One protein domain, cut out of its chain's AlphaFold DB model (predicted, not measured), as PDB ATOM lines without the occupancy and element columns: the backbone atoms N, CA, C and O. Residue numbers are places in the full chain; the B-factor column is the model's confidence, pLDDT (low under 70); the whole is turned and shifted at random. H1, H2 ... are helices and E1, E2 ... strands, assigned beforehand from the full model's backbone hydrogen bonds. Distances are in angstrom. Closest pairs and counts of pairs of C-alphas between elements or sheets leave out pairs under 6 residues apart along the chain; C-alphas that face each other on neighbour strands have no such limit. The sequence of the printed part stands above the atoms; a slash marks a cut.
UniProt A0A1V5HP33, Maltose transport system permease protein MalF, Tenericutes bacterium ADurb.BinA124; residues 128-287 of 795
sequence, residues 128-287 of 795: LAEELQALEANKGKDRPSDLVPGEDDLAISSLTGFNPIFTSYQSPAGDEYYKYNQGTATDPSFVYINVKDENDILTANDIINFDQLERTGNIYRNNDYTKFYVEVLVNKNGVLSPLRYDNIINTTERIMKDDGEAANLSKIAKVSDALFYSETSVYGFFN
ATOM      1  N   LEU A 128       7.398 -56.322  45.781       87.56
ATOM      2  CA  LEU A 128       6.511 -56.111  44.635       87.56
ATOM      3  C   LEU A 128       7.278 -56.116  43.305       87.56
ATOM      4  O   LEU A 128       6.773 -56.614  42.301       87.56
ATOM      5  N   ALA A 129       8.506 -55.590  43.292       87.12
ATOM      6  CA  ALA A 129       9.371 -55.609  42.113       87.12
ATOM      7  C   ALA A 129       9.665 -57.040  41.654       87.12
ATOM      8  O   ALA A 129       9.412 -57.384  40.500       87.12
ATOM      9  N   GLU A 130      10.119 -57.880  42.582       89.44
ATOM     10  CA  GLU A 130      10.404 -59.287  42.317       89.44
ATOM     11  C   GLU A 130       9.141 -60.045  41.903       89.44
ATOM     12  O   GLU A 130       9.178 -60.876  40.999       89.44
ATOM     13  N   GLU A 131       7.997 -59.717  42.506       86.31
ATOM     14  CA  GLU A 131       6.715 -60.329  42.166       86.31
ATOM     15  C   GLU A 131       6.278 -60.035  40.733       86.31
ATOM     16  O   GLU A 131       5.810 -60.925  40.022       86.31
ATOM     17  N   LEU A 132       6.440 -58.793  40.287       84.62
ATOM     18  CA  LEU A 132       6.056 -58.393  38.940       84.62
ATOM     19  C   LEU A 132       7.038 -58.893  37.872       84.62
ATOM     20  O   LEU A 132       6.644 -59.014  36.710       84.62
ATOM     21  N   GLN A 133       8.290 -59.169  38.247       86.19
ATOM     22  CA  GLN A 133       9.303 -59.768  37.372       86.19
ATOM     23  C   GLN A 133       9.233 -61.297  37.332       86.19
ATOM     24  O   GLN A 133       9.710 -61.916  36.379       86.19
ATOM     25  N   ALA A 134       8.649 -61.924  38.353       84.31
ATOM     26  CA  ALA A 134       8.554 -63.369  38.414       84.31
ATOM     27  C   ALA A 134       7.724 -63.931  37.253       84.31
ATOM     28  O   ALA A 134       6.652 -63.425  36.905       84.31
ATOM     29  N   LEU A 135       8.204 -65.050  36.696       82.69
ATOM     30  CA  LEU A 135       7.411 -65.890  35.800       82.69
ATOM     31  C   LEU A 135       6.076 -66.229  36.466       82.69
ATOM     32  O   LEU A 135       6.018 -66.400  37.682       82.69
ATOM     33  N   GLU A 136       5.025 -66.416  35.672       70.19
ATOM     34  CA  GLU A 136       3.678 -66.676  36.196       70.19
ATOM     35  C   GLU A 136       3.641 -67.869  37.171       70.19
ATOM     36  O   GLU A 136       2.968 -67.830  38.196       70.19
ATOM     37  N   ALA A 137       4.460 -68.895  36.920       66.44
ATOM     38  CA  ALA A 137       4.600 -70.067  37.787       66.44
ATOM     39  C   ALA A 137       5.318 -69.803  39.132       66.44
ATOM     40  O   ALA A 137       5.290 -70.667  40.013       66.44
ATOM     41  N   ASN A 138       5.986 -68.656  39.274       71.94
ATOM     42  CA  ASN A 138       6.796 -68.250  40.425       71.94
ATOM     43  C   ASN A 138       6.249 -67.020  41.155       71.94
ATOM     44  O   ASN A 138       6.810 -66.633  42.184       71.94
ATOM     45  N   LYS A 139       5.172 -66.407  40.656       75.94
ATOM     46  CA  LYS A 139       4.482 -65.340  41.375       75.94
ATOM     47  C   LYS A 139       4.038 -65.858  42.741       75.94
ATOM     48  O   LYS A 139       3.485 -66.953  42.852       75.94
ATOM     49  N   GLY A 140       4.384 -65.075  43.758       71.94
ATOM     50  CA  GLY A 140       4.247 -65.150  45.211       71.94
ATOM     51  C   GLY A 140       4.462 -66.506  45.854       71.94
ATOM     52  O   GLY A 140       3.867 -66.796  46.889       71.94
ATOM     53  N   LYS A 141       5.354 -67.308  45.273       77.00
ATOM     54  CA  LYS A 141       6.117 -68.306  46.032       77.00
ATOM     55  C   LYS A 141       7.116 -67.616  46.946       77.00
ATOM     56  O   LYS A 141       7.471 -66.476  46.670       77.00
ATOM     57  N   ASP A 142       7.502 -68.284  48.026       80.38
ATOM     58  CA  ASP A 142       8.434 -67.739  49.013       80.38
ATOM     59  C   ASP A 142       9.794 -67.492  48.365       80.38
ATOM     60  O   ASP A 142      10.379 -68.383  47.742       80.38
ATOM     61  N   ARG A 143      10.252 -66.248  48.465       85.56
ATOM     62  CA  ARG A 143      11.583 -65.808  48.051       85.56
ATOM     63  C   ARG A 143      12.410 -65.474  49.290       85.56
ATOM     64  O   ARG A 143      11.832 -65.137  50.317       85.56
ATOM     65  N   PRO A 144      13.752 -65.497  49.204       85.25
ATOM     66  CA  PRO A 144      14.616 -65.096  50.320       85.25
ATOM     67  C   PRO A 144      14.378 -63.664  50.834       85.25
ATOM     68  O   PRO A 144      14.830 -63.325  51.919       85.25
ATOM     69  N   SER A 145      13.727 -62.825  50.030       88.50
ATOM     70  CA  SER A 145      13.376 -61.427  50.293       88.50
ATOM     71  C   SER A 145      11.967 -61.241  50.874       88.50
ATOM     72  O   SER A 145      11.626 -60.132  51.292       88.50
ATOM     73  N   ASP A 146      11.136 -62.288  50.864       90.06
ATOM     74  CA  ASP A 146       9.782 -62.229  51.402       90.06
ATOM     75  C   ASP A 146       9.839 -62.262  52.932       90.06
ATOM     76  O   ASP A 146      10.562 -63.068  53.512       90.06
ATOM     77  N   LEU A 147       9.043 -61.411  53.578       90.81
ATOM     78  CA  LEU A 147       8.952 -61.324  55.033       90.81
ATOM     79  C   LEU A 147       7.698 -62.046  55.522       90.81
ATOM     80  O   LEU A 147       6.586 -61.756  55.066       90.81
ATOM     81  N   VAL A 148       7.842 -62.960  56.473       88.75
ATOM     82  CA  VAL A 148       6.737 -63.779  56.983       88.75
ATOM     83  C   VAL A 148       6.318 -63.288  58.377       88.75
ATOM     84  O   VAL A 148       7.154 -63.222  59.278       88.75
ATOM     85  N   PRO A 149       5.028 -62.956  58.602       87.06
ATOM     86  CA  PRO A 149       4.503 -62.646  59.929       87.06
ATOM     87  C   PRO A 149       4.850 -63.735  60.950       87.06
ATOM     88  O   PRO A 149       4.595 -64.916  60.710       87.06
ATOM     89  N   GLY A 150       5.408 -63.332  62.090       87.38
ATOM     90  CA  GLY A 150       5.928 -64.200  63.146       87.38
ATOM     91  C   GLY A 150       7.421 -64.523  63.023       87.38
ATOM     92  O   GLY A 150       8.094 -64.648  64.043       87.38
ATOM     93  N   GLU A 151       7.958 -64.644  61.805       89.19
ATOM     94  CA  GLU A 151       9.387 -64.915  61.569       89.19
ATOM     95  C   GLU A 151      10.181 -63.596  61.465       89.19
ATOM     96  O   GLU A 151      11.237 -63.452  62.077       89.19
ATOM     97  N   ASP A 152       9.612 -62.592  60.786       90.75
ATOM     98  CA  ASP A 152      10.249 -61.303  60.479       90.75
ATOM     99  C   ASP A 152       9.608 -60.115  61.216       90.75
ATOM    100  O   ASP A 152       9.628 -58.985  60.728       90.75
ATOM    101  N   ASP A 153       9.022 -60.337  62.397       88.81
ATOM    102  CA  ASP A 153       8.194 -59.337  63.097       88.81
ATOM    103  C   ASP A 153       8.892 -57.984  63.307       88.81
ATOM    104  O   ASP A 153       8.258 -56.936  63.183       88.81
ATOM    105  N   LEU A 154      10.205 -57.976  63.566       87.38
ATOM    106  CA  LEU A 154      10.982 -56.735  63.681       87.38
ATOM    107  C   LEU A 154      11.047 -55.976  62.349       87.38
ATOM    108  O   LEU A 154      10.801 -54.770  62.323       87.38
ATOM    109  N   ALA A 155      11.323 -56.667  61.241       87.50
ATOM    110  CA  ALA A 155      11.352 -56.057  59.913       87.50
ATOM    111  C   ALA A 155       9.950 -55.602  59.486       87.50
ATOM    112  O   ALA A 155       9.785 -54.482  59.008       87.50
ATOM    113  N   ILE A 156       8.925 -56.414  59.752       90.06
ATOM    114  CA  ILE A 156       7.523 -56.089  59.480       90.06
ATOM    115  C   ILE A 156       7.077 -54.867  60.288       90.06
ATOM    116  O   ILE A 156       6.403 -53.998  59.743       90.06
ATOM    117  N   SER A 157       7.494 -54.742  61.553       86.56
ATOM    118  CA  SER A 157       7.169 -53.574  62.387       86.56
ATOM    119  C   SER A 157       7.762 -52.263  61.859       86.56
ATOM    120  O   SER A 157       7.220 -51.195  62.134       86.56
ATOM    121  N   SER A 158       8.846 -52.344  61.079       87.50
ATOM    122  CA  SER A 158       9.466 -51.190  60.419       87.50
ATOM    123  C   SER A 158       8.812 -50.823  59.083       87.50
ATOM    124  O   SER A 158       9.087 -49.751  58.548       87.50
ATOM    125  N   LEU A 159       7.943 -51.684  58.537       88.56
ATOM    126  CA  LEU A 159       7.231 -51.395  57.298       88.56
ATOM    127  C   LEU A 159       6.176 -50.314  57.525       88.56
ATOM    128  O   LEU A 159       5.271 -50.439  58.351       88.56
ATOM    129  N   THR A 160       6.235 -49.278  56.704       85.56
ATOM    130  CA  THR A 160       5.215 -48.236  56.638       85.56
ATOM    131  C   THR A 160       4.119 -48.616  55.647       85.56
ATOM    132  O   THR A 160       4.383 -49.050  54.526       85.56
ATOM    133  N   GLY A 161       2.857 -48.463  56.050       81.44
ATOM    134  CA  GLY A 161       1.716 -48.650  55.153       81.44
ATOM    135  C   GLY A 161       1.648 -47.544  54.101       81.44
ATOM    136  O   GLY A 161       1.882 -46.372  54.404       81.44
ATOM    137  N   PHE A 162       1.303 -47.896  52.863       71.88
ATOM    138  CA  PHE A 162       1.163 -46.916  51.793       71.88
ATOM    139  C   PHE A 162      -0.133 -46.100  51.927       71.88
ATOM    140  O   PHE A 162      -1.173 -46.469  51.388       71.88
ATOM    141  N   ASN A 163      -0.061 -44.975  52.644       60.81
ATOM    142  CA  ASN A 163      -1.115 -43.961  52.722       60.81
ATOM    143  C   ASN A 163      -0.565 -42.601  52.271       60.81
ATOM    144  O   ASN A 163      -0.240 -41.759  53.112       60.81
ATOM    145  N   PRO A 164      -0.448 -42.328  50.964       60.53
ATOM    146  CA  PRO A 164      -0.286 -40.953  50.547       60.53
ATOM    147  C   PRO A 164      -1.639 -40.268  50.776       60.53
ATOM    148  O   PRO A 164      -2.688 -40.803  50.417       60.53
ATOM    149  N   ILE A 165      -1.644 -39.113  51.430       63.16
ATOM    150  CA  ILE A 165      -2.879 -38.400  51.770       63.16
ATOM    151  C   ILE A 165      -3.756 -38.268  50.514       63.16
ATOM    152  O   ILE A 165      -3.315 -37.725  49.494       63.16
ATOM    153  N   PHE A 166      -4.976 -38.822  50.586       73.75
ATOM    154  CA  PHE A 166      -5.877 -38.995  49.436       73.75
ATOM    155  C   PHE A 166      -6.168 -37.681  48.714       73.75
ATOM    156  O   PHE A 166      -6.376 -37.677  47.500       73.75
ATOM    157  N   THR A 167      -6.163 -36.575  49.460       79.31
ATOM    158  CA  THR A 167      -6.437 -35.240  48.944       79.31
ATOM    159  C   THR A 167      -5.485 -34.220  49.555       79.31
ATOM    160  O   THR A 167      -5.493 -34.006  50.769       79.31
ATOM    161  N   SER A 168      -4.688 -33.569  48.715       86.94
ATOM    162  CA  SER A 168      -3.886 -32.395  49.075       86.94
ATOM    163  C   SER A 168      -4.301 -31.189  48.236       86.94
ATOM    164  O   SER A 168      -5.054 -31.319  47.273       86.94
ATOM    165  N   TYR A 169      -3.845 -30.003  48.629       87.94
ATOM    166  CA  TYR A 169      -4.186 -28.742  47.974       87.94
ATOM    167  C   TYR A 169      -2.906 -28.035  47.561       87.94
ATOM    168  O   TYR A 169      -2.019 -27.840  48.391       87.94
ATOM    169  N   GLN A 170      -2.796 -27.679  46.286       88.38
ATOM    170  CA  GLN A 170      -1.628 -27.005  45.739       88.38
ATOM    171  C   GLN A 170      -1.910 -25.518  45.533       88.38
ATOM    172  O   GLN A 170      -2.866 -25.141  44.855       88.38
ATOM    173  N   SER A 171      -1.060 -24.669  46.106       87.25
ATOM    174  CA  SER A 171      -1.113 -23.226  45.924       87.25
ATOM    175  C   SER A 171      -0.703 -22.834  44.497       87.25
ATOM    176  O   SER A 171       0.031 -23.572  43.832       87.25
ATOM    177  N   PRO A 172      -1.075 -21.631  44.024       80.88
ATOM    178  CA  PRO A 172      -0.583 -21.102  42.751       80.88
ATOM    179  C   PRO A 172       0.950 -20.973  42.671       80.88
ATOM    180  O   PRO A 172       1.503 -20.956  41.574       80.88
ATOM    181  N   ALA A 173       1.637 -20.883  43.817       79.50
ATOM    182  CA  ALA A 173       3.100 -20.850  43.903       79.50
ATOM    183  C   ALA A 173       3.741 -22.253  43.830       79.50
ATOM    184  O   ALA A 173       4.959 -22.369  43.716       79.50
ATOM    185  N   GLY A 174       2.930 -23.316  43.854       77.56
ATOM    186  CA  GLY A 174       3.365 -24.709  43.748       77.56
ATOM    187  C   GLY A 174       3.537 -25.429  45.088       77.56
ATOM    188  O   GLY A 174       3.780 -26.640  45.072       77.56
ATOM    189  N   ASP A 175       3.369 -24.729  46.213       84.25
ATOM    190  CA  ASP A 175       3.417 -25.304  47.561       84.25
ATOM    191  C   ASP A 175       2.191 -26.170  47.829       84.25
ATOM    192  O   ASP A 175       1.073 -25.836  47.444       84.25
ATOM    193  N   GLU A 176       2.395 -27.306  48.480       86.75
ATOM    194  CA  GLU A 176       1.352 -28.299  48.696       86.75
ATOM    195  C   GLU A 176       1.005 -28.373  50.176       86.75
ATOM    196  O   GLU A 176       1.897 -28.294  51.018       86.75
ATOM    197  N   TYR A 177      -0.279 -28.557  50.480       87.44
ATOM    198  CA  TYR A 177      -0.798 -28.581  51.839       87.44
ATOM    199  C   TYR A 177      -1.699 -29.795  52.061       87.44
ATOM    200  O   TYR A 177      -2.583 -30.108  51.253       87.44
ATOM    201  N   TYR A 178      -1.495 -30.475  53.185       85.44
ATOM    202  CA  TYR A 178      -2.324 -31.575  53.652       85.44
ATOM    203  C   TYR A 178      -3.461 -31.070  54.527       85.44
ATOM    204  O   TYR A 178      -3.250 -30.300  55.461       85.44
ATOM    205  N   LYS A 179      -4.676 -31.552  54.263       85.31
ATOM    206  CA  LYS A 179      -5.838 -31.256  55.100       85.31
ATOM    207  C   LYS A 179      -5.771 -32.080  56.388       85.31
ATOM    208  O   LYS A 179      -5.887 -33.303  56.348       85.31
ATOM    209  N   TYR A 180      -5.637 -31.410  57.524       81.69
ATOM    210  CA  TYR A 180      -5.531 -32.008  58.849       81.69
ATOM    211  C   TYR A 180      -6.707 -31.576  59.734       81.69
ATOM    212  O   TYR A 180      -7.052 -30.399  59.786       81.69
ATOM    213  N   ASN A 181      -7.353 -32.522  60.419       80.94
ATOM    214  CA  ASN A 181      -8.439 -32.221  61.357       80.94
ATOM    215  C   ASN A 181      -7.868 -32.013  62.769       80.94
ATOM    216  O   ASN A 181      -7.408 -32.970  63.382       80.94
ATOM    217  N   GLN A 182      -7.933 -30.786  63.284       82.25
ATOM    218  CA  GLN A 182      -7.600 -30.435  64.672       82.25
ATOM    219  C   GLN A 182      -8.818 -30.466  65.612       82.25
ATOM    220  O   GLN A 182      -8.661 -30.305  66.820       82.25
ATOM    221  N   GLY A 183     -10.030 -30.638  65.075       76.06
ATOM    222  CA  GLY A 183     -11.267 -30.732  65.853       76.06
ATOM    223  C   GLY A 183     -11.583 -32.148  66.338       76.06
ATOM    224  O   GLY A 183     -10.783 -33.078  66.230       76.06
ATOM    225  N   THR A 184     -12.791 -32.334  66.868       69.19
ATOM    226  CA  THR A 184     -13.267 -33.657  67.306       69.19
ATOM    227  C   THR A 184     -13.944 -34.405  66.157       69.19
ATOM    228  O   THR A 184     -14.292 -33.819  65.134       69.19
ATOM    229  N   ALA A 185     -14.181 -35.711  66.317       56.50
ATOM    230  CA  ALA A 185     -14.905 -36.504  65.317       56.50
ATOM    231  C   ALA A 185     -16.338 -35.988  65.048       56.50
ATOM    232  O   ALA A 185     -16.876 -36.210  63.968       56.50
ATOM    233  N   THR A 186     -16.949 -35.306  66.021       66.94
ATOM    234  CA  THR A 186     -18.306 -34.742  65.940       66.94
ATOM    235  C   THR A 186     -18.341 -33.264  65.556       66.94
ATOM    236  O   THR A 186     -19.388 -32.788  65.131       66.94
ATOM    237  N   ASP A 187     -17.221 -32.551  65.694       71.12
ATOM    238  CA  ASP A 187     -17.066 -31.143  65.314       71.12
ATOM    239  C   ASP A 187     -15.669 -30.937  64.696       71.12
ATOM    240  O   ASP A 187     -14.709 -30.601  65.406       71.12
ATOM    241  N   PRO A 188     -15.502 -31.286  63.405       74.06
ATOM    242  CA  PRO A 188     -14.204 -31.271  62.752       74.06
ATOM    243  C   PRO A 188     -13.791 -29.839  62.389       74.06
ATOM    244  O   PRO A 188     -14.495 -29.131  61.673       74.06
ATOM    245  N   SER A 189     -12.599 -29.444  62.827       83.19
ATOM    246  CA  SER A 189     -11.953 -28.181  62.464       83.19
ATOM    247  C   SER A 189     -10.742 -28.502  61.603       83.19
ATOM    248  O   SER A 189      -9.811 -29.156  62.072       83.19
ATOM    249  N   PHE A 190     -10.759 -28.091  60.335       84.88
ATOM    250  CA  PHE A 190      -9.694 -28.424  59.393       84.88
ATOM    251  C   PHE A 190      -8.705 -27.276  59.225       84.88
ATOM    252  O   PHE A 190      -9.091 -26.150  58.912       84.88
ATOM    253  N   VAL A 191      -7.428 -27.611  59.349       88.56
ATOM    254  CA  VAL A 191      -6.295 -26.774  58.956       88.56
ATOM    255  C   VAL A 191      -5.549 -27.438  57.804       88.56
ATOM    256  O   VAL A 191      -5.719 -28.631  57.543       88.56
ATOM    257  N   TYR A 192      -4.726 -26.673  57.104       88.56
ATOM    258  CA  TYR A 192      -3.977 -27.118  55.938       88.56
ATOM    259  C   TYR A 192      -2.494 -26.912  56.214       88.56
ATOM    260  O   TYR A 192      -2.042 -25.780  56.288       88.56
ATOM    261  N   ILE A 193      -1.756 -27.998  56.420       86.00
ATOM    262  CA  ILE A 193      -0.348 -27.960  56.842       86.00
ATOM    263  C   ILE A 193       0.533 -28.171  55.615       86.00
ATOM    264  O   ILE A 193       0.289 -29.112  54.854       86.00
ATOM    265  N   ASN A 194       1.527 -27.313  55.405       84.88
ATOM    266  CA  ASN A 194       2.442 -27.415  54.273       84.88
ATOM    267  C   ASN A 194       3.240 -28.728  54.332       84.88
ATOM    268  O   ASN A 194       3.711 -29.155  55.384       84.88
ATOM    269  N   VAL A 195       3.406 -29.377  53.179       78.94
ATOM    270  CA  VAL A 195       4.118 -30.659  53.059       78.94
ATOM    271  C   VAL A 195       5.617 -30.538  53.377       78.94
ATOM    272  O   VAL A 195       6.228 -31.523  53.777       78.94
ATOM    273  N   LYS A 196       6.232 -29.368  53.162       79.12
ATOM    274  CA  LYS A 196       7.682 -29.151  53.336       79.12
ATOM    275  C   LYS A 196       8.056 -28.433  54.634       79.12
ATOM    276  O   LYS A 196       9.203 -28.554  55.054       79.12
ATOM    277  N   ASP A 197       7.129 -27.693  55.237       82.62
ATOM    278  CA  ASP A 197       7.333 -26.969  56.496       82.62
ATOM    279  C   ASP A 197       6.102 -27.120  57.393       82.62
ATOM    280  O   ASP A 197       5.073 -26.487  57.183       82.62
ATOM    281  N   GLU A 198       6.206 -27.954  58.421       79.12
ATOM    282  CA  GLU A 198       5.092 -28.242  59.332       79.12
ATOM    283  C   GLU A 198       4.622 -27.014  60.136       79.12
ATOM    284  O   GLU A 198       3.535 -27.041  60.717       79.12
ATOM    285  N   ASN A 199       5.411 -25.931  60.167       83.88
ATOM    286  CA  ASN A 199       5.040 -24.685  60.840       83.88
ATOM    287  C   ASN A 199       4.185 -23.757  59.962       83.88
ATOM    288  O   ASN A 199       3.614 -22.793  60.477       83.88
ATOM    289  N   ASP A 200       4.083 -24.032  58.660       86.94
ATOM    290  CA  ASP A 200       3.262 -23.280  57.716       86.94
ATOM    291  C   ASP A 200       1.852 -23.894  57.643       86.94
ATOM    292  O   ASP A 200       1.618 -24.937  57.024       86.94
ATOM    293  N   ILE A 201       0.914 -23.266  58.358       87.25
ATOM    294  CA  ILE A 201      -0.455 -23.749  58.561       87.25
ATOM    295  C   ILE A 201      -1.457 -22.710  58.045       87.25
ATOM    296  O   ILE A 201      -1.501 -21.578  58.526       87.25
ATOM    297  N   LEU A 202      -2.322 -23.131  57.125       88.38
ATOM    298  CA  LEU A 202      -3.385 -22.335  56.514       88.38
ATOM    299  C   LEU A 202      -4.782 -22.760  56.999       88.38
ATOM    300  O   LEU A 202      -5.004 -23.893  57.434       88.38
ATOM    301  N   THR A 203      -5.757 -21.857  56.888       87.12
ATOM    302  CA  THR A 203      -7.173 -22.126  57.181       87.12
ATOM    303  C   THR A 203      -7.976 -22.378  55.902       87.12
ATOM    304  O   THR A 203      -7.515 -22.135  54.788       87.12
ATOM    305  N   ALA A 204      -9.221 -22.843  56.042       80.69
ATOM    306  CA  ALA A 204     -10.108 -23.088  54.901       80.69
ATOM    307  C   ALA A 204     -10.358 -21.845  54.018       80.69
ATOM    308  O   ALA A 204     -10.647 -21.992  52.833       80.69
ATOM    309  N   ASN A 205     -10.228 -20.634  54.571       83.00
ATOM    310  CA  ASN A 205     -10.394 -19.390  53.814       83.00
ATOM    311  C   ASN A 205      -9.172 -19.053  52.945       83.00
ATOM    312  O   ASN A 205      -9.308 -18.326  51.965       83.00
ATOM    313  N   ASP A 206      -7.997 -19.591  53.270       84.38
ATOM    314  CA  ASP A 206      -6.741 -19.257  52.589       84.38
ATOM    315  C   ASP A 206      -6.529 -20.094  51.314       84.38
ATOM    316  O   ASP A 206      -5.772 -19.712  50.423       84.38
ATOM    317  N   ILE A 207      -7.244 -21.217  51.189       81.81
ATOM    318  CA  ILE A 207      -7.069 -22.201  50.108       81.81
ATOM    319  C   ILE A 207      -8.109 -22.093  48.976       81.81
ATOM    320  O   ILE A 207      -8.199 -22.986  48.135       81.81
ATOM    321  N   ILE A 208      -8.906 -21.017  48.926       80.44
ATOM    322  CA  ILE A 208     -10.037 -20.853  47.980       80.44
ATOM    323  C   ILE A 208      -9.613 -21.005  46.503       80.44
ATOM    324  O   ILE A 208     -10.405 -21.461  45.683       80.44
ATOM    325  N   ASN A 209      -8.363 -20.665  46.169       82.00
ATOM    326  CA  ASN A 209      -7.816 -20.727  44.805       82.00
ATOM    327  C   ASN A 209      -6.799 -21.865  44.601       82.00
ATOM    328  O   ASN A 209      -5.969 -21.782  43.696       82.00
ATOM    329  N   PHE A 210      -6.782 -22.872  45.475       89.31
ATOM    330  CA  PHE A 210      -5.805 -23.958  45.395       89.31
ATOM    331  C   PHE A 210      -6.343 -25.087  44.514       89.31
ATOM    332  O   PHE A 210      -7.516 -25.452  44.594       89.31
ATOM    333  N   ASP A 211      -5.467 -25.671  43.700       87.88
ATOM    334  CA  ASP A 211      -5.784 -26.843  42.889       87.88
ATOM    335  C   ASP A 211      -5.862 -28.077  43.810       87.88
ATOM    336  O   ASP A 211      -4.919 -28.385  44.545       87.88
ATOM    337  N   GLN A 212      -6.986 -28.798  43.787       88.88
ATOM    338  CA  GLN A 212      -7.144 -30.025  44.570       88.88
ATOM    339  C   GLN A 212      -6.439 -31.187  43.860       88.88
ATOM    340  O   GLN A 212      -6.732 -31.492  42.703       88.88
ATOM    341  N   LEU A 213      -5.531 -31.858  44.564       88.50
ATOM    342  CA  LEU A 213      -4.787 -33.015  44.082       88.50
ATOM    343  C   LEU A 213      -5.353 -34.298  44.693       88.50
ATOM    344  O   LEU A 213      -5.386 -34.450  45.914       88.50
ATOM    345  N   GLU A 214      -5.773 -35.234  43.850       85.94
ATOM    346  CA  GLU A 214      -6.349 -36.520  44.232       85.94
ATOM    347  C   GLU A 214      -5.414 -37.681  43.891       85.94
ATOM    348  O   GLU A 214      -4.975 -37.852  42.752       85.94
ATOM    349  N   ARG A 215      -5.148 -38.536  44.879       83.44
ATOM    350  CA  ARG A 215      -4.356 -39.760  44.709       83.44
ATOM    351  C   ARG A 215      -5.296 -40.956  44.665       83.44
ATOM    352  O   ARG A 215      -5.673 -41.508  45.691       83.44
ATOM    353  N   THR A 216      -5.689 -41.355  43.458       71.19
ATOM    354  CA  THR A 216      -6.705 -42.406  43.234       71.19
ATOM    355  C   THR A 216      -6.203 -43.832  43.488       71.19
ATOM    356  O   THR A 216      -6.972 -44.787  43.382       71.19
ATOM    357  N   GLY A 217      -4.917 -43.994  43.819       73.69
ATOM    358  CA  GLY A 217      -4.298 -45.293  44.086       73.69
ATOM    359  C   GLY A 217      -3.867 -46.059  42.832       73.69
ATOM    360  O   GLY A 217      -3.506 -47.228  42.937       73.69
ATOM    361  N   ASN A 218      -3.879 -45.438  41.645       84.00
ATOM    362  CA  ASN A 218      -3.231 -46.023  40.469       84.00
ATOM    363  C   ASN A 218      -1.707 -46.000  40.659       84.00
ATOM    364  O   ASN A 218      -1.130 -44.938  40.884       84.00
ATOM    365  N   ILE A 219      -1.061 -47.160  40.525       87.00
ATOM    366  CA  ILE A 219       0.383 -47.306  40.733       87.00
ATOM    367  C   ILE A 219       1.087 -47.548  39.403       87.00
ATOM    368  O   ILE A 219       0.606 -48.283  38.538       87.00
ATOM    369  N   TYR A 220       2.240 -46.914  39.267       90.06
ATOM    370  CA  TYR A 220       3.127 -46.930  38.123       90.06
ATOM    371  C   TYR A 220       4.519 -47.370  38.566       90.06
ATOM    372  O   TYR A 220       4.881 -47.267  39.737       90.06
ATOM    373  N   ARG A 221       5.309 -47.870  37.625       89.75
ATOM    374  CA  ARG A 221       6.697 -48.277  37.858       89.75
ATOM    375  C   ARG A 221       7.601 -47.782  36.748       89.75
ATOM    376  O   ARG A 221       7.135 -47.602  35.622       89.75
ATOM    377  N   ASN A 222       8.886 -47.652  37.046       89.75
ATOM    378  CA  ASN A 222       9.909 -47.506  36.018       89.75
ATOM    379  C   ASN A 222      10.237 -48.851  35.334       89.75
ATOM    380  O   ASN A 222       9.864 -49.932  35.812       89.75
ATOM    381  N   ASN A 223      10.947 -48.779  34.205       84.50
ATOM    382  CA  ASN A 223      11.338 -49.947  33.407       84.50
ATOM    383  C   ASN A 223      12.188 -50.956  34.200       84.50
ATOM    384  O   ASN A 223      11.987 -52.159  34.044       84.50
ATOM    385  N   ASP A 224      13.038 -50.469  35.109       83.56
ATOM    386  CA  ASP A 224      13.959 -51.293  35.905       83.56
ATOM    387  C   ASP A 224      13.363 -51.796  37.235       83.56
ATOM    388  O   ASP A 224      14.043 -52.478  37.995       83.56
ATOM    389  N   TYR A 225      12.087 -51.497  37.525       83.06
ATOM    390  CA  TYR A 225      11.352 -51.909  38.738       83.06
ATOM    391  C   TYR A 225      11.960 -51.454  40.077       83.06
ATOM    392  O   TYR A 225      11.612 -51.980  41.133       83.06
ATOM    393  N   THR A 226      12.842 -50.462  40.059       82.12
ATOM    394  CA  THR A 226      13.472 -49.921  41.269       82.12
ATOM    395  C   THR A 226      12.635 -48.841  41.945       82.12
ATOM    396  O   THR A 226      12.833 -48.566  43.126       82.12
ATOM    397  N   LYS A 227      11.700 -48.216  41.220       87.69
ATOM    398  CA  LYS A 227      10.878 -47.111  41.723       87.69
ATOM    399  C   LYS A 227       9.411 -47.329  41.384       87.69
ATOM    400  O   LYS A 227       9.053 -47.601  40.234       87.69
ATOM    401  N   PHE A 228       8.573 -47.158  42.395       89.50
ATOM    402  CA  PHE A 228       7.124 -47.227  42.287       89.50
ATOM    403  C   PHE A 228       6.546 -45.849  42.551       89.50
ATOM    404  O   PHE A 228       6.988 -45.159  43.465       89.50
ATOM    405  N   TYR A 229       5.550 -45.471  41.763       89.31
ATOM    406  CA  TYR A 229       4.924 -44.165  41.830       89.31
ATOM    407  C   TYR A 229       3.414 -44.290  41.931       89.31
ATOM    408  O   TYR A 229       2.820 -45.170  41.315       89.31
ATOM    409  N   VAL A 230       2.780 -43.371  42.646       88.12
ATOM    410  CA  VAL A 230       1.330 -43.194  42.625       88.12
ATOM    411  C   VAL A 230       0.951 -42.040  41.714       88.12
ATOM    412  O   VAL A 230       1.580 -40.985  41.725       88.12
ATOM    413  N   GLU A 231      -0.082 -42.247  40.910       89.38
ATOM    414  CA  GLU A 231      -0.640 -41.209  40.052       89.38
ATOM    415  C   GLU A 231      -1.405 -40.173  40.876       89.38
ATOM    416  O   GLU A 231      -2.309 -40.505  41.652       89.38
ATOM    417  N   VAL A 232      -1.044 -38.909  40.669       89.12
ATOM    418  CA  VAL A 232      -1.700 -37.744  41.249       89.12
ATOM    419  C   VAL A 232      -2.499 -37.061  40.150       89.12
ATOM    420  O   VAL A 232      -1.948 -36.623  39.136       89.12
ATOM    421  N   LEU A 233      -3.807 -36.968  40.351       89.56
ATOM    422  CA  LEU A 233      -4.721 -36.258  39.469       89.56
ATOM    423  C   LEU A 233      -4.963 -34.857  40.025       89.56
ATOM    424  O   LEU A 233      -5.105 -34.695  41.231       89.56
ATOM    425  N   VAL A 234      -5.038 -33.851  39.164       90.56
ATOM    426  CA  VAL A 234      -5.515 -32.522  39.546       90.56
ATOM    427  C   VAL A 234      -6.989 -32.396  39.188       90.56
ATOM    428  O   VAL A 234      -7.400 -32.773  38.092       90.56
ATOM    429  N   ASN A 235      -7.787 -31.880  40.118       85.12
ATOM    430  CA  ASN A 235      -9.199 -31.596  39.915       85.12
ATOM    431  C   ASN A 235      -9.369 -30.125  39.523       85.12
ATOM    432  O   ASN A 235      -9.286 -29.235  40.370       85.12
ATOM    433  N   LYS A 236      -9.616 -29.873  38.233       82.50
ATOM    434  CA  LYS A 236      -9.936 -28.536  37.712       82.50
ATOM    435  C   LYS A 236     -11.387 -28.510  37.261       82.50
ATOM    436  O   LYS A 236     -11.752 -29.191  36.305       82.50
ATOM    437  N   ASN A 237     -12.222 -27.724  37.944       78.12
ATOM    438  CA  ASN A 237     -13.652 -27.573  37.644       78.12
ATOM    439  C   ASN A 237     -14.422 -28.911  37.565       78.12
ATOM    440  O   ASN A 237     -15.311 -29.068  36.728       78.12
ATOM    441  N   GLY A 238     -14.078 -29.891  38.410       76.56
ATOM    442  CA  GLY A 238     -14.721 -31.210  38.433       76.56
ATOM    443  C   GLY A 238     -14.163 -32.218  37.423       76.56
ATOM    444  O   GLY A 238     -14.683 -33.329  37.335       76.56
ATOM    445  N   VAL A 239     -13.118 -31.863  36.667       80.94
ATOM    446  CA  VAL A 239     -12.417 -32.774  35.753       80.94
ATOM    447  C   VAL A 239     -11.085 -33.187  36.370       80.94
ATOM    448  O   VAL A 239     -10.248 -32.339  36.672       80.94
ATOM    449  N   LEU A 240     -10.892 -34.498  36.526       84.31
ATOM    450  CA  LEU A 240      -9.639 -35.091  36.987       84.31
ATOM    451  C   LEU A 240      -8.711 -35.363  35.801       84.31
ATOM    452  O   LEU A 240      -9.049 -36.153  34.918       84.31
ATOM    453  N   SER A 241      -7.530 -34.748  35.796       88.56
ATOM    454  CA  SER A 241      -6.480 -35.008  34.805       88.56
ATOM    455  C   SER A 241      -5.160 -35.405  35.478       88.56
ATOM    456  O   SER A 241      -4.849 -34.883  36.548       88.56
ATOM    457  N   PRO A 242      -4.362 -36.329  34.903       86.69
ATOM    458  CA  PRO A 242      -3.063 -36.689  35.468       86.69
ATOM    459  C   PRO A 242      -2.120 -35.489  35.497       86.69
ATOM    460  O   PRO A 242      -1.819 -34.922  34.450       86.69
ATOM    461  N   LEU A 243      -1.654 -35.117  36.689       88.94
ATOM    462  CA  LEU A 243      -0.718 -34.011  36.880       88.94
ATOM    463  C   LEU A 243       0.722 -34.514  36.981       88.94
ATOM    464  O   LEU A 243       1.617 -33.982  36.328       88.94
ATOM    465  N   ARG A 244       0.957 -35.523  37.828       89.88
ATOM    466  CA  ARG A 244       2.295 -36.043  38.139       89.88
ATOM    467  C   ARG A 244       2.240 -37.416  38.812       89.88
ATOM    468  O   ARG A 244       1.165 -37.907  39.155       89.88
ATOM    469  N   TYR A 245       3.406 -38.003  39.028       90.44
ATOM    470  CA  TYR A 245       3.617 -39.287  39.683       90.44
ATOM    471  C   TYR A 245       4.518 -39.089  40.914       90.44
ATOM    472  O   TYR A 245       5.655 -38.643  40.770       90.44
ATOM    473  N   ASP A 246       4.018 -39.402  42.114       88.06
ATOM    474  CA  ASP A 246       4.759 -39.262  43.384       88.06
ATOM    475  C   ASP A 246       5.395 -40.614  43.763       88.06
ATOM    476  O   ASP A 246       4.701 -41.632  43.748       88.06
ATOM    477  N   ASN A 247       6.693 -40.659  44.088       88.25
ATOM    478  CA  ASN A 247       7.369 -41.910  44.460       88.25
ATOM    479  C   ASN A 247       6.864 -42.425  45.826       88.25
ATOM    480  O   ASN A 247       6.695 -41.660  46.775       88.25
ATOM    481  N   ILE A 248       6.611 -43.735  45.908       88.12
ATOM    482  CA  ILE A 248       6.083 -44.428  47.091       88.12
ATOM    483  C   ILE A 248       7.081 -44.446  48.256       88.12
ATOM    484  O   ILE A 248       6.665 -44.334  49.404       88.12
ATOM    485  N   ILE A 249       8.373 -44.601  47.959       84.81
ATOM    486  CA  ILE A 249       9.450 -44.724  48.950       84.81
ATOM    487  C   ILE A 249      10.023 -43.343  49.277       84.81
ATOM    488  O   ILE A 249      10.048 -42.927  50.431       84.81
ATOM    489  N   ASN A 250      10.479 -42.612  48.254       84.81
ATOM    490  CA  ASN A 250      11.052 -41.281  48.430       84.81
ATOM    491  C   ASN A 250      10.008 -40.206  48.123       84.81
ATOM    492  O   ASN A 250       9.888 -39.751  46.991       84.81
ATOM    493  N   THR A 251       9.297 -39.745  49.146       72.94
ATOM    494  CA  THR A 251       8.197 -38.770  49.022       72.94
ATOM    495  C   THR A 251       8.606 -37.408  48.438       72.94
ATOM    496  O   THR A 251       7.746 -36.620  48.024       72.94
ATOM    497  N   THR A 252       9.910 -37.118  48.374       75.25
ATOM    498  CA  THR A 252      10.445 -35.902  47.741       75.25
ATOM    499  C   THR A 252      10.634 -36.033  46.228       75.25
ATOM    500  O   THR A 252      10.654 -35.021  45.530       75.25
ATOM    501  N   GLU A 253      10.718 -37.259  45.704       85.19
ATOM    502  CA  GLU A 253      10.878 -37.533  44.279       85.19
ATOM    503  C   GLU A 253       9.519 -37.566  43.567       85.19
ATOM    504  O   GLU A 253       8.607 -38.311  43.938       85.19
ATOM    505  N   ARG A 254       9.379 -36.741  42.523       86.94
ATOM    506  CA  ARG A 254       8.131 -36.548  41.777       86.94
ATOM    507  C   ARG A 254       8.440 -36.378  40.293       86.94
ATOM    508  O   ARG A 254       9.342 -35.621  39.952       86.94
ATOM    509  N   ILE A 255       7.661 -37.025  39.430       89.81
ATOM    510  CA  ILE A 255       7.787 -36.925  37.967       89.81
ATOM    511  C   ILE A 255       6.538 -36.238  37.419       89.81
ATOM    512  O   ILE A 255       5.430 -36.753  37.581       89.81
ATOM    513  N   MET A 256       6.689 -35.081  36.771       89.25
ATOM    514  CA  MET A 256       5.556 -34.380  36.151       89.25
ATOM    515  C   MET A 256       5.018 -35.169  34.958       89.25
ATOM    516  O   MET A 256       5.781 -35.820  34.252       89.25
ATOM    517  N   LYS A 257       3.706 -35.112  34.703       87.06
ATOM    518  CA  LYS A 257       3.091 -35.881  33.611       87.06
ATOM    519  C   LYS A 257       3.669 -35.533  32.234       87.06
ATOM    520  O   LYS A 257       3.768 -36.421  31.390       87.06
ATOM    521  N   ASP A 258       4.049 -34.273  32.047       85.06
ATOM    522  CA  ASP A 258       4.604 -33.739  30.799       85.06
ATOM    523  C   ASP A 258       6.135 -33.888  30.704       85.06
ATOM    524  O   ASP A 258       6.735 -33.493  29.704       85.06
ATOM    525  N   ASP A 259       6.780 -34.452  31.730       85.88
ATOM    526  CA  ASP A 259       8.208 -34.763  31.707       85.88
ATOM    527  C   ASP A 259       8.488 -35.929  30.742       85.88
ATOM    528  O   ASP A 259       7.723 -36.896  30.665       85.88
ATOM    529  N   GLY A 260       9.620 -35.883  30.034       80.69
ATOM    530  CA  GLY A 260      10.069 -36.979  29.176       80.69
ATOM    531  C   GLY A 260      10.244 -38.295  29.942       80.69
ATOM    532  O   GLY A 260      10.036 -39.367  29.373       80.69
ATOM    533  N   GLU A 261      10.546 -38.236  31.244       82.12
ATOM    534  CA  GLU A 261      10.642 -39.427  32.097       82.12
ATOM    535  C   GLU A 261       9.290 -40.110  32.356       82.12
ATOM    536  O   GLU A 261       9.244 -41.331  32.533       82.12
ATOM    537  N   ALA A 262       8.169 -39.379  32.307       85.56
ATOM    538  CA  ALA A 262       6.839 -39.947  32.532       85.56
ATOM    539  C   ALA A 262       6.426 -40.942  31.437       85.56
ATOM    540  O   ALA A 262       5.647 -41.862  31.700       85.56
ATOM    541  N   ALA A 263       6.963 -40.793  30.221       83.19
ATOM    542  CA  ALA A 263       6.747 -41.735  29.123       83.19
ATOM    543  C   ALA A 263       7.366 -43.120  29.398       83.19
ATOM    544  O   ALA A 263       6.922 -44.112  28.823       83.19
ATOM    545  N   ASN A 264       8.344 -43.199  30.306       85.94
ATOM    546  CA  ASN A 264       9.006 -44.443  30.700       85.94
ATOM    547  C   ASN A 264       8.296 -45.161  31.863       85.94
ATOM    548  O   ASN A 264       8.773 -46.201  32.326       85.94
ATOM    549  N   LEU A 265       7.175 -44.622  32.358       90.31
ATOM    550  CA  LEU A 265       6.396 -45.235  33.429       90.31
ATOM    551  C   LEU A 265       5.311 -46.163  32.877       90.31
ATOM    552  O   LEU A 265       4.482 -45.779  32.054       90.31
ATOM    553  N   SER A 266       5.263 -47.385  33.402       89.12
ATOM    554  CA  SER A 266       4.242 -48.379  33.062       89.12
ATOM    555  C   SER A 266       3.225 -48.529  34.190       89.12
ATOM    556  O   SER A 266       3.609 -48.726  35.345       89.12
ATOM    557  N   LYS A 267       1.925 -48.483  33.867       88.44
ATOM    558  CA  LYS A 267       0.846 -48.735  34.837       88.44
ATOM    559  C   LYS A 267       0.883 -50.193  35.299       88.44
ATOM    560  O   LYS A 267       0.979 -51.105  34.478       88.44
ATOM    561  N   ILE A 268       0.778 -50.418  36.605       83.56
ATOM    562  CA  ILE A 268       0.736 -51.761  37.190       83.56
ATOM    563  C   ILE A 268      -0.703 -52.291  37.132       83.56
ATOM    564  O   ILE A 268      -1.667 -51.546  37.332       83.56
ATOM    565  N   ALA A 269      -0.860 -53.588  36.847       70.69
ATOM    566  CA  ALA A 269      -2.149 -54.261  36.988       70.69
ATOM    567  C   ALA A 269      -2.647 -54.143  38.438       70.69
ATOM    568  O   ALA A 269      -1.848 -54.135  39.372       70.69
ATOM    569  N   LYS A 270      -3.966 -54.039  38.638       62.75
ATOM    570  CA  LYS A 270      -4.558 -53.839  39.968       62.75
ATOM    571  C   LYS A 270      -4.060 -54.908  40.953       62.75
ATOM    572  O   LYS A 270      -4.366 -56.087  40.784       62.75
ATOM    573  N   VAL A 271      -3.325 -54.479  41.977       64.50
ATOM    574  CA  VAL A 271      -2.874 -55.330  43.084       64.50
ATOM    575  C   VAL A 271      -4.031 -55.432  44.081       64.50
ATOM    576  O   VAL A 271      -4.502 -54.416  44.585       64.50
ATOM    577  N   SER A 272      -4.557 -56.641  44.298       54.69
ATOM    578  CA  SER A 272      -5.673 -56.885  45.237       54.69
ATOM    579  C   SER A 272      -5.242 -56.864  46.709       54.69
ATOM    580  O   SER A 272      -6.092 -56.837  47.597       54.69
ATOM    581  N   ASP A 273      -3.934 -56.884  46.940       70.75
ATOM    582  CA  ASP A 273      -3.273 -56.962  48.237       70.75
ATOM    583  C   ASP A 273      -2.956 -55.563  48.789       70.75
ATOM    584  O   ASP A 273      -2.802 -54.599  48.037       70.75
ATOM    585  N   ALA A 274      -2.836 -55.441  50.114       74.62
ATOM    586  CA  ALA A 274      -2.389 -54.196  50.739       74.62
ATOM    587  C   ALA A 274      -0.901 -53.941  50.437       74.62
ATOM    588  O   ALA A 274      -0.118 -54.885  50.332       74.62
ATOM    589  N   LEU A 275      -0.515 -52.671  50.309       84.00
ATOM    590  CA  LEU A 275       0.852 -52.273  49.978       84.00
ATOM    591  C   LEU A 275       1.536 -51.594  51.160       84.00
ATOM    592  O   LEU A 275       0.968 -50.730  51.831       84.00
ATOM    593  N   PHE A 276       2.782 -51.984  51.364       87.94
ATOM    594  CA  PHE A 276       3.672 -51.523  52.415       87.94
ATOM    595  C   PHE A 276       5.009 -51.150  51.786       87.94
ATOM    596  O   PHE A 276       5.314 -51.563  50.670       87.94
ATOM    597  N   TYR A 277       5.820 -50.355  52.463       88.00
ATOM    598  CA  TYR A 277       7.142 -49.996  51.973       88.00
ATOM    599  C   TYR A 277       8.121 -49.801  53.127       88.00
ATOM    600  O   TYR A 277       7.721 -49.490  54.247       88.00
ATOM    601  N   SER A 278       9.398 -50.002  52.830       87.69
ATOM    602  CA  SER A 278      10.544 -49.614  53.651       87.69
ATOM    603  C   SER A 278      11.305 -48.474  52.963       87.69
ATOM    604  O   SER A 278      10.933 -48.050  51.868       87.69
ATOM    605  N   GLU A 279      12.411 -48.011  53.554       81.81
ATOM    606  CA  GLU A 279      13.299 -47.002  52.947       81.81
ATOM    607  C   GLU A 279      13.838 -47.393  51.559       81.81
ATOM    608  O   GLU A 279      14.325 -46.536  50.822       81.81
ATOM    609  N   THR A 280      13.781 -48.675  51.186       82.38
ATOM    610  CA  THR A 280      14.433 -49.190  49.974       82.38
ATOM    611  C   THR A 280      13.551 -50.072  49.097       82.38
ATOM    612  O   THR A 280      13.930 -50.350  47.961       82.38
ATOM    613  N   SER A 281      12.396 -50.552  49.568       87.81
ATOM    614  CA  SER A 281      11.577 -51.517  48.818       87.81
ATOM    615  C   SER A 281      10.082 -51.370  49.081       87.81
ATOM    616  O   SER A 281       9.660 -51.004  50.173       87.81
ATOM    617  N   VAL A 282       9.269 -51.692  48.071       88.44
ATOM    618  CA  VAL A 282       7.805 -51.774  48.190       88.44
ATOM    619  C   VAL A 282       7.399 -53.235  48.310       88.44
ATOM    620  O   VAL A 282       7.746 -54.055  47.459       88.44
ATOM    621  N   TYR A 283       6.634 -53.538  49.348       89.31
ATOM    622  CA  TYR A 283       6.111 -54.853  49.670       89.31
ATOM    623  C   TYR A 283       4.603 -54.932  49.400       89.31
ATOM    624  O   TYR A 283       3.847 -54.024  49.740       89.31
ATOM    625  N   GLY A 284       4.139 -56.036  48.819       87.56
ATOM    626  CA  GLY A 284       2.723 -56.410  48.804       87.56
ATOM    627  C   GLY A 284       2.411 -57.416  49.907       87.56
ATOM    628  O   GLY A 284       3.260 -58.230  50.248       87.56
ATOM    629  N   PHE A 285       1.208 -57.377  50.480       86.75
ATOM    630  CA  PHE A 285       0.786 -58.300  51.535       86.75
ATOM    631  C   PHE A 285      -0.136 -59.396  50.997       86.75
ATOM    632  O   PHE A 285      -1.325 -59.170  50.770       86.75
ATOM    633  N   PHE A 286       0.394 -60.607  50.838       85.06
ATOM    634  CA  PHE A 286      -0.390 -61.757  50.410       85.06
ATOM    635  C   PHE A 286      -1.138 -62.379  51.596       85.06
ATOM    636  O   PHE A 286      -0.522 -62.925  52.512       85.06
ATOM    637  N   ASN A 287      -2.471 -62.354  51.533       85.88
ATOM    638  CA  ASN A 287      -3.352 -63.073  52.453       85.88
ATOM    639  C   ASN A 287      -4.396 -63.881  51.652       85.88
ATOM    640  O   ASN A 287      -5.330 -63.285  51.101       85.88
TER     641      ASN A 287
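AT A GLANCE: This is residues 128 to 287 of the 795 residues of the protein "Maltose transport system permease protein MalF" of Tenericutes bacterium ADurb.BinA124 (UniProt A0A1V5HP33). What shape do these atoms make? A long, strongly twisted antiparallel sheet of eight strands is built of two meanders, E1 to E4 and E5 to E8, each strand the antiparallel neighbour of the one before, joined where E1 pairs with E5. Beyond the far end of E5 and E6 sits the small hairpin E9 and E10, with H1 beside E10, while H3 only grazes the large sheet. What is the make-up? The printed part has 160 residues, under half of them in named elements, in the order H1 H2 E1 E2 E3 E4 E5 E6 E7 E8 H3 E9 E10; the class is mixed, helices and strands. How large is it? It is only just compact, close to loose, with a radius of gyration of the C-alphas of 18.0 A and spans of 54 by 39 by 25 A.

IN THESE COORDINATES: Where are the large sheet's strands? E5 is residues 211 to 221, 25.3 A long, from C-alpha 211 at (-5.784, -26.843, 42.889), and bends by 75 degrees at residue 217. E6 is residues 228 to 236, 25.7 A, E7 239 to 247, 23.5 A, and E8 254 to 256; E1 is 167 to 170, E2 176 to 181, 16.5 A, E3 190 to 194 and E4 201 to 203. Where are the other elements? H1 is residues 128 to 133, from C-alpha 128 at (6.511, -56.111, 44.635), H2 153 to 158 and H3 260 to 264. E9 is 274 to 277, and E10 is 282 to 286, ending at C-alpha 286 at (-0.390, -61.757, 50.410).

HOW THE PARTS SIT: How do the large sheet's strands pair? Its order is E4 E3 E2 E1 E5 E6 E7 E8. E1 and E5 are antiparallel at 119 degrees, with N 170 and O 211 within hydrogen-bond range at 2.8 A; in the hairpin E5 and E6, at 152 degrees, N 220 and O 229 are 2.8 A apart. What is near the small sheet? In the hairpin E9 and E10, N 283 and O 276 are 2.7 A apart. The closest C-alphas of H1 and E10 are those of Leu 128 and Tyr 283, 5.2 A, and H2 is apart from both strands. How are the helices' backbones? Every O i to N i+4 pair is within hydrogen-bond range in H1 and H2; H3 has 0 of 1, but 2 of 2 O i to N i+3 pairs.

THE WHOLE: How far does it reach? The two C-alphas farthest apart, those of Ala 137 and Asn 205, are 55.2 A apart. Is anything missing or uncertain? The printed part has no cut, and H1 to H2 is a long link of 19 residues. The pLDDT is under 70 at residue 137 and residues 163 to 165, 184 to 186 and 270 to 272.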